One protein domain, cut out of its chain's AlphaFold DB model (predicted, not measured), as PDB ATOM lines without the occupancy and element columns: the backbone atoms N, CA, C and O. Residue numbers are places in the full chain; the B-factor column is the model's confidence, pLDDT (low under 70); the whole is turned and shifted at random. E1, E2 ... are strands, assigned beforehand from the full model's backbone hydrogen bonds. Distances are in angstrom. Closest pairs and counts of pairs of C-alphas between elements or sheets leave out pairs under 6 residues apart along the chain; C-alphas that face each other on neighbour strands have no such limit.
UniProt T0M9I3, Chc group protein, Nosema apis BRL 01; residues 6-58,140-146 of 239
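Overview. This is residues 6 to 58 and 140 to 146 of the 239 residues of the protein "Chc group protein" of Nosema apis BRL 01 (UniProt T0M9I3). A narrow, twisted sheet of three long strands side by side, E2, E1 and E3, with the short strand E4 added along part of E3, makes the body; a wide loop of residues 30 to 47, with no named element, runs the length of the sheet over one face, from the end of E2 back to the start of E3. The printed part has 60 residues with four named strands, E1, E2, E3 and E4 along the chain, and no named helix. The sheet's order is E2, E1, E3, E4, antiparallel throughout, and the class is all strand, with 30 of the 60 residues in strands. The whole is only just compact, close to loose, with a radius of gyration of the C-alphas of 12.5 A, and its outline is elongated, 36 by 21 by 19 A.

Arrangement. The sheet has two inner strands, E1, residues 9 to 18, and E3, residues 48 to 55. They are antiparallel neighbours, with 165 degrees between their N-to-C directions. The C-alphas of Ile 9 and Phe 55, which face each other, are 4.4 A apart. Across this pair N 13 and O 52 are 2.8 A apart and N 50 and O 15 are 2.9 A apart, both within hydrogen-bond range. On the other side of E1 is E2, residues 21 to 29, an edge strand. E2 and E1 are antiparallel, again at 165 degrees, and form a hairpin with a tight link of 2 residues. The C-alphas of Asn 29 and Lys 11, which face each other, are 4.4 A apart. N 14 and O 26, 2.8 A apart, are within hydrogen-bond range, and so are N 23 and O 16, also 2.8 A apart. E2 bends by 53 degrees at residue 24. The other edge strand is E4, residues 140 to 142, the antiparallel neighbour of E3 at 154 degrees. The C-alphas of Thr 52 and Val 140, which face each other, are 4.4 A apart. N 51 and O 141 are 2.8 A apart, as are N 141 and O 51, both within hydrogen-bond range. E2 is apart from E4 and apart from E3. From edge to edge the strands' lines turn by 52 degrees, and the way across the sheet turns by 18 degrees.

Along the chain. E1, the longest strand with 10 residues, begins at C-alpha 9, (-115.866, -189.234, 314.136), and ends at C-alpha 18, (-137.912, -203.265, 307.589), 26.9 A away. E2 has 9 residues, Asn 21 to Asn 29, and is 24.1 A long from first to last C-alpha. E3 has 8 residues, Arg 48 to Phe 55, and is 22.8 A long. E4 has 3 residues, Val 140 to Asp 142, is 7.0 A long and ends at C-alpha 142, (-133.154, -191.485, 311.900).

Size, cuts and confidence. The two C-alphas farthest apart are those of Lys 43 and Asp 58, at 37.4 A. The C-alphas of Tyr 6 and Ser 146, the first and last printed residues, are 19.2 A apart. Residues 59 to 139 are cut out and not printed, and the C-alphas of Asp 58 and Val 140 are 20.4 A apart across this gap. Of the links that are printed whole, E2 to E3 is long, with 18 residues; the C-alphas of these residues, 30 to 47, lie 9 to 18 A from the mean of the C-alphas. The link from E3 to E4 is across the cut. The mean pLDDT of the printed part is 86.8, and residues 33 and 146 are under 70.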
ATOM      1  N   TYR A   6    -115.682-185.244 309.944       77.56
ATOM      2  CA  TYR A   6    -115.124-186.596 309.858       77.56
ATOM      3  C   TYR A   6    -113.826-186.775 310.651       77.56
ATOM      4  O   TYR A   6    -113.533-187.890 311.079       77.56
ATOM      5  N   ASP A   7    -113.101-185.690 310.939       78.31
ATOM      6  CA  ASP A   7    -111.912-185.742 311.796       78.31
ATOM      7  C   ASP A   7    -112.285-186.102 313.242       78.31
ATOM      8  O   ASP A   7    -111.490-186.723 313.951       78.31
ATOM      9  N   LEU A   8    -113.509-185.753 313.659       83.00
ATOM     10  CA  LEU A   8    -114.045-185.961 315.006       83.00
ATOM     11  C   LEU A   8    -114.769-187.299 315.180       83.00
ATOM     12  O   LEU A   8    -115.003-187.722 316.311       83.00
ATOM     13  N   ILE A   9    -115.158-187.954 314.088       87.69
ATOM     14  CA  ILE A   9    -115.866-189.234 314.136       87.69
ATOM     15  C   ILE A   9    -114.837-190.353 314.298       87.69
ATOM     16  O   ILE A   9    -113.870-190.427 313.544       87.69
ATOM     17  N   ASP A  10    -115.045-191.231 315.272       88.25
ATOM     18  CA  ASP A  10    -114.245-192.447 315.446       88.25
ATOM     19  C   ASP A  10    -114.815-193.582 314.591       88.25
ATOM     20  O   ASP A  10    -114.111-194.273 313.856       88.25
ATOM     21  N   LYS A  11    -116.139-193.723 314.631       91.00
ATOM     22  CA  LYS A  11    -116.872-194.786 313.956       91.00
ATOM     23  C   LYS A  11    -118.283-194.328 313.640       91.00
ATOM     24  O   LYS A  11    -118.879-193.558 314.388       91.00
ATOM     25  N   PHE A  12    -118.867-194.864 312.577       92.06
ATOM     26  CA  PHE A  12    -120.317-194.843 312.438       92.06
ATOM     27  C   PHE A  12    -120.861-196.181 311.948       92.06
ATOM     28  O   PHE A  12    -120.189-196.954 311.262       92.06
ATOM     29  N   ILE A  13    -122.109-196.445 312.315       93.75
ATOM     30  CA  ILE A  13    -122.874-197.618 311.914       93.75
ATOM     31  C   ILE A  13    -124.154-197.128 311.252       93.75
ATOM     32  O   ILE A  13    -124.856-196.284 311.800       93.75
ATOM     33  N   ILE A  14    -124.480-197.684 310.092       93.00
ATOM     34  CA  ILE A  14    -125.756-197.460 309.421       93.00
ATOM     35  C   ILE A  14    -126.530-198.769 309.413       93.00
ATOM     36  O   ILE A  14    -126.041-199.788 308.924       93.00
ATOM     37  N   ILE A  15    -127.746-198.739 309.947       93.62
ATOM     38  CA  ILE A  15    -128.614-199.908 310.061       93.62
ATOM     39  C   ILE A  15    -129.879-199.680 309.245       93.62
ATOM     40  O   ILE A  15    -130.610-198.703 309.427       93.62
ATOM     41  N   PHE A  16    -130.146-200.607 308.334       93.56
ATOM     42  CA  PHE A  16    -131.340-200.617 307.501       93.56
ATOM     43  C   PHE A  16    -132.390-201.526 308.130       93.56
ATOM     44  O   PHE A  16    -132.125-202.693 308.415       93.56
ATOM     45  N   TYR A  17    -133.603-201.010 308.302       91.00
ATOM     46  CA  TYR A  17    -134.715-201.716 308.926       91.00
ATOM     47  C   TYR A  17    -135.898-201.893 307.973       91.00
ATOM     48  O   TYR A  17    -136.293-200.973 307.248       91.00
ATOM     49  N   ASN A  18    -136.550-203.051 308.065       89.88
ATOM     50  CA  ASN A  18    -137.912-203.265 307.589       89.88
ATOM     51  C   ASN A  18    -138.835-203.509 308.784       89.88
ATOM     52  O   ASN A  18    -138.789-204.567 309.418       89.88
ATOM     53  N   ASN A  19    -139.663-202.522 309.114       84.19
ATOM     54  CA  ASN A  19    -140.430-202.478 310.353       84.19
ATOM     55  C   ASN A  19    -139.520-202.638 311.586       84.19
ATOM     56  O   ASN A  19    -138.830-201.698 311.964       84.19
ATOM     57  N   LYS A  20    -139.519-203.819 312.218       83.94
ATOM     58  CA  LYS A  20    -138.687-204.140 313.393       83.94
ATOM     59  C   LYS A  20    -137.498-205.052 313.077       83.94
ATOM     60  O   LYS A  20    -136.713-205.341 313.973       83.94
ATOM     61  N   ASN A  21    -137.368-205.513 311.835       89.75
ATOM     62  CA  ASN A  21    -136.316-206.443 311.443       89.75
ATOM     63  C   ASN A  21    -135.148-205.683 310.823       89.75
ATOM     64  O   ASN A  21    -135.350-204.847 309.941       89.75
ATOM     65  N   VAL A  22    -133.935-206.006 311.266       91.19
ATOM     66  CA  VAL A  22    -132.700-205.534 310.638       91.19
ATOM     67  C   VAL A  22    -132.539-206.240 309.292       91.19
ATOM     68  O   VAL A  22    -132.637-207.464 309.219       91.19
ATOM     69  N   LEU A  23    -132.326-205.463 308.234       90.69
ATOM     70  CA  LEU A  23    -132.042-205.951 306.888       90.69
ATOM     71  C   LEU A  23    -130.536-206.034 306.647       90.69
ATOM     72  O   LEU A  23    -130.019-207.100 306.329       90.69
ATOM     73  N   GLU A  24    -129.851-204.902 306.797       92.75
ATOM     74  CA  GLU A  24    -128.429-204.741 306.497       92.75
ATOM     75  C   GLU A  24    -127.789-203.802 307.519       92.75
ATOM     76  O   GLU A  24    -128.443-202.905 308.057       92.75
ATOM     77  N   ILE A  25    -126.504-204.032 307.783       93.62
ATOM     78  CA  ILE A  25    -125.680-203.225 308.680       93.62
ATOM     79  C   ILE A  25    -124.411-202.860 307.921       93.62
ATOM     80  O   ILE A  25    -123.741-203.734 307.369       93.62
ATOM     81  N   PHE A  26    -124.083-201.577 307.923       93.56
ATOM     82  CA  PHE A  26    -122.843-201.038 307.388       93.56
ATOM     83  C   PHE A  26    -122.062-200.407 308.527       93.56
ATOM     84  O   PHE A  26    -122.624-199.663 309.325       93.56
ATOM     85  N   GLU A  27    -120.771-200.695 308.598       93.38
ATOM     86  CA  GLU A  27    -119.883-200.149 309.616       93.38
ATOM     87  C   GLU A  27    -118.687-199.492 308.940       93.38
ATOM     88  O   GLU A  27    -118.088-200.056 308.021       93.38
ATOM     89  N   TRP A  28    -118.338-198.308 309.426       91.12
ATOM     90  CA  TRP A  28    -117.111-197.626 309.071       91.12
ATOM     91  C   TRP A  28    -116.358-197.230 310.335       91.12
ATOM     92  O   TRP A  28    -116.950-196.747 311.299       91.12
ATOM     93  N   ASN A  29    -115.045-197.422 310.291       90.00
ATOM     94  CA  ASN A  29    -114.110-197.022 311.330       90.00
ATOM     95  C   ASN A  29    -113.116-196.037 310.720       90.00
ATOM     96  O   ASN A  29    -112.677-196.227 309.579       90.00
ATOM     97  N   ASN A  30    -112.771-195.003 311.478       84.00
ATOM     98  CA  ASN A  30    -111.878-193.955 311.024       84.00
ATOM     99  C   ASN A  30    -110.435-194.467 310.945       84.00
ATOM    100  O   ASN A  30    -109.713-194.501 311.936       84.00
ATOM    101  N   ASN A  31    -110.040-194.888 309.744       80.62
ATOM    102  CA  ASN A  31    -108.698-195.377 309.428       80.62
ATOM    103  C   ASN A  31    -107.989-194.517 308.363       80.62
ATOM    104  O   ASN A  31    -106.865-194.847 307.988       80.62
ATOM    105  N   ASP A  32    -108.645-193.479 307.826       72.50
ATOM    106  CA  ASP A  32    -108.153-192.696 306.685       72.50
ATOM    107  C   ASP A  32    -108.550-191.215 306.825       72.50
ATOM    108  O   ASP A  32    -109.729-190.888 306.967       72.50
ATOM    109  N   ASP A  33    -107.570-190.313 306.758       66.81
ATOM    110  CA  ASP A  33    -107.694-188.906 307.186       66.81
ATOM    111  C   ASP A  33    -108.345-187.979 306.133       66.81
ATOM    112  O   ASP A  33    -108.249-186.754 306.225       66.81
ATOM    113  N   LYS A  34    -108.932-188.524 305.059       72.06
ATOM    114  CA  LYS A  34    -109.364-187.732 303.885       72.06
ATOM    115  C   LYS A  34    -110.705-188.160 303.304       72.06
ATOM    116  O   LYS A  34    -110.848-188.284 302.087       72.06
ATOM    117  N   ILE A  35    -111.687-188.404 304.162       78.50
ATOM    118  CA  ILE A  35    -113.037-188.738 303.710       78.50
ATOM    119  C   ILE A  35    -113.976-187.563 303.971       78.50
ATOM    120  O   ILE A  35    -114.093-187.086 305.092       78.50
ATOM    121  N   GLU A  36    -114.652-187.116 302.912       79.38
ATOM    122  CA  GLU A  36    -115.611-186.002 302.949       79.38
ATOM    123  C   GLU A  36    -117.065-186.461 302.762       79.38
ATOM    124  O   GLU A  36    -117.994-185.691 302.990       79.38
ATOM    125  N   SER A  37    -117.294-187.691 302.292       84.81
ATOM    126  CA  SER A  37    -118.643-188.230 302.096       84.81
ATOM    127  C   SER A  37    -118.645-189.751 301.959       84.81
ATOM    128  O   SER A  37    -117.636-190.366 301.612       84.81
ATOM    129  N   PHE A  38    -119.813-190.348 302.203       86.19
ATOM    130  CA  PHE A  38    -120.064-191.775 302.036       86.19
ATOM    131  C   PHE A  38    -121.290-191.988 301.150       86.19
ATOM    132  O   PHE A  38    -122.334-191.373 301.367       86.19
ATOM    133  N   GLU A  39    -121.179-192.894 300.181       88.50
ATOM    134  CA  GLU A  39    -122.304-193.353 299.364       88.50
ATOM    135  C   GLU A  39    -122.532-194.845 299.631       88.50
ATOM    136  O   GLU A  39    -121.643-195.669 299.414       88.50
ATOM    137  N   ILE A  40    -123.736-195.200 300.087       87.81
ATOM    138  CA  ILE A  40    -124.132-196.594 300.317       87.81
ATOM    139  C   ILE A  40    -125.175-196.987 299.281       87.81
ATOM    140  O   ILE A  40    -126.228-196.362 299.163       87.81
ATOM    141  N   LYS A  41    -124.894-198.065 298.548       86.50
ATOM    142  CA  LYS A  41    -125.818-198.660 297.579       86.50
ATOM    143  C   LYS A  41    -126.331-199.979 298.128       86.50
ATOM    144  O   LYS A  41    -125.563-200.927 298.258       86.50
ATOM    145  N   SER A  42    -127.632-200.049 298.385       84.12
ATOM    146  CA  SER A  42    -128.320-201.302 298.699       84.12
ATOM    147  C   SER A  42    -129.325-201.648 297.608       84.12
ATOM    148  O   SER A  42    -129.876-200.776 296.937       84.12
ATOM    149  N   LYS A  43    -129.554-202.950 297.425       85.62
ATOM    150  CA  LYS A  43    -130.618-203.475 296.556       85.62
ATOM    151  C   LYS A  43    -131.966-203.538 297.277       85.62
ATOM    152  O   LYS A  43    -132.990-203.734 296.628       85.62
ATOM    153  N   LEU A  44    -131.959-203.429 298.603       84.62
ATOM    154  CA  LEU A  44    -133.140-203.500 299.451       84.62
ATOM    155  C   LEU A  44    -133.684-202.088 299.692       84.62
ATOM    156  O   LEU A  44    -132.922-201.128 299.769       84.62
ATOM    157  N   ILE A  45    -135.006-201.966 299.822       85.06
ATOM    158  CA  ILE A  45    -135.678-200.692 300.111       85.06
ATOM    159  C   ILE A  45    -136.025-200.683 301.607       85.06
ATOM    160  O   ILE A  45    -136.996-201.339 302.000       85.06
ATOM    161  N   PRO A  46    -135.232-200.011 302.463       87.62
ATOM    162  CA  PRO A  46    -135.514-199.954 303.890       87.62
ATOM    163  C   PRO A  46    -136.737-199.076 304.179       87.62
ATOM    164  O   PRO A  46    -136.960-198.053 303.539       87.62
ATOM    165  N   SER A  47    -137.510-199.462 305.195       90.12
ATOM    166  CA  SER A  47    -138.593-198.637 305.756       90.12
ATOM    167  C   SER A  47    -138.080-197.576 306.734       90.12
ATOM    168  O   SER A  47    -138.738-196.560 306.940       90.12
ATOM    169  N   ARG A  48    -136.923-197.837 307.357       90.62
ATOM    170  CA  ARG A  48    -136.221-196.936 308.270       90.62
ATOM    171  C   ARG A  48    -134.714-197.153 308.147       90.62
ATOM    172  O   ARG A  48    -134.266-198.292 308.037       90.62
ATOM    173  N   VAL A  49    -133.956-196.069 308.204       91.50
ATOM    174  CA  VAL A  49    -132.496-196.036 308.225       91.50
ATOM    175  C   VAL A  49    -132.049-195.304 309.482       91.50
ATOM    176  O   VAL A  49    -132.417-194.152 309.699       91.50
ATOM    177  N   GLU A  50    -131.256-195.981 310.300       92.69
ATOM    178  CA  GLU A  50    -130.648-195.423 311.505       92.69
ATOM    179  C   GLU A  50    -129.149-195.241 311.287       92.69
ATOM    180  O   GLU A  50    -128.489-196.143 310.773       92.69
ATOM    181  N   LEU A  51    -128.628-194.083 311.670       92.19
ATOM    182  CA  LEU A  51    -127.205-193.778 311.706       92.19
ATOM    183  C   LEU A  51    -126.789-193.561 313.153       92.19
ATOM    184  O   LEU A  51    -127.287-192.653 313.811       92.19
ATOM    185  N   THR A  52    -125.846-194.369 313.604       93.31
ATOM    186  CA  THR A  52    -125.211-194.261 314.913       93.31
ATOM    187  C   THR A  52    -123.788-193.764 314.715       93.31
ATOM    188  O   THR A  52    -123.024-194.391 313.986       93.31
ATOM    189  N   ILE A  53    -123.426-192.647 315.339       91.50
ATOM    190  CA  ILE A  53    -122.112-192.011 315.231       91.50
ATOM    191  C   ILE A  53    -121.437-192.047 316.601       91.50
ATOM    192  O   ILE A  53    -121.957-191.487 317.565       91.50
ATOM    193  N   ALA A  54    -120.262-192.664 316.657       91.25
ATOM    194  CA  ALA A  54    -119.353-192.608 317.788       91.25
ATOM    195  C   ALA A  54    -118.280-191.545 317.514       91.25
ATOM    196  O   ALA A  54    -117.601-191.573 316.481       91.25
ATOM    197  N   PHE A  55    -118.126-190.595 318.431       88.69
ATOM    198  CA  PHE A  55    -117.115-189.541 318.337       88.69
ATOM    199  C   PHE A  55    -115.818-189.951 319.036       88.69
ATOM    200  O   PHE A  55    -115.837-190.686 320.025       88.69
ATOM    201  N   LYS A  56    -114.688-189.427 318.553       87.31
ATOM    202  CA  LYS A  56    -113.383-189.614 319.193       87.31
ATOM    203  C   LYS A  56    -113.397-189.007 320.589       87.31
ATOM    204  O   LYS A  56    -113.791-187.858 320.788       87.31
ATOM    205  N   ASN A  57    -112.918-189.778 321.559       86.38
ATOM    206  CA  ASN A  57    -112.873-189.380 322.959       86.38
ATOM    207  C   ASN A  57    -111.435-189.133 323.442       86.38
ATOM    208  O   ASN A  57    -110.996-189.687 324.450       86.38
ATOM    209  N   ASP A  58    -110.700-188.264 322.748       83.69
ATOM    210  CA  ASP A  58    -109.304-187.937 323.091       83.69
ATOM    211  C   ASP A  58    -109.166-187.337 324.501       83.69
ATOM    212  O   ASP A  58    -108.119-187.413 325.148       83.69
ATOM    213  N   VAL A 140    -127.461-191.155 317.826       91.31
ATOM    214  CA  VAL A 140    -128.371-191.937 316.973       91.31
ATOM    215  C   VAL A 140    -129.329-191.014 316.215       91.31
ATOM    216  O   VAL A 140    -130.069-190.240 316.824       91.31
ATOM    217  N   ILE A 141    -129.344-191.113 314.884       90.50
ATOM    218  CA  ILE A 141    -130.134-190.278 313.968       90.50
ATOM    219  C   ILE A 141    -130.984-191.168 313.047       90.50
ATOM    220  O   ILE A 141    -130.476-192.092 312.417       90.50
ATOM    221  N   ASP A 142    -132.278-190.864 312.908       89.81
ATOM    222  CA  ASP A 142    -133.154-191.485 311.900       89.81
ATOM    223  C   ASP A 142    -133.096-190.688 310.584       89.81
ATOM    224  O   ASP A 142    -133.776-189.670 310.420       89.81
ATOM    225  N   ILE A 143    -132.283-191.164 309.635       86.88
ATOM    226  CA  ILE A 143    -132.043-190.497 308.341       86.88
ATOM    227  C   ILE A 143    -133.300-190.516 307.464       86.88
ATOM    228  O   ILE A 143    -133.515-189.626 306.647       86.88
ATOM    229  N   THR A 144    -134.191-191.490 307.648       84.31
ATOM    230  CA  THR A 144    -135.416-191.615 306.836       84.31
ATOM    231  C   THR A 144    -136.301-190.374 306.911       84.31
ATOM    232  O   THR A 144    -137.068-190.091 305.993       84.31
ATOM    233  N   ARG A 145    -136.237-189.663 308.041       75.75
ATOM    234  CA  ARG A 145    -137.095-188.515 308.349       75.75
ATOM    235  C   ARG A 145    -136.378-187.179 308.211       75.75
ATOM    236  O   ARG A 145    -137.054-186.157 308.135       75.75
ATOM    237  N   SER A 146    -135.047-187.181 308.197       69.94
ATOM    238  CA  SER A 146    -134.226-185.975 308.223       69.94
ATOM    239  C   SER A 146    -133.210-185.981 307.086       69.94
ATOM    240  O   SER A 146    -132.320-186.825 307.040       69.94
TER     241      SER A 146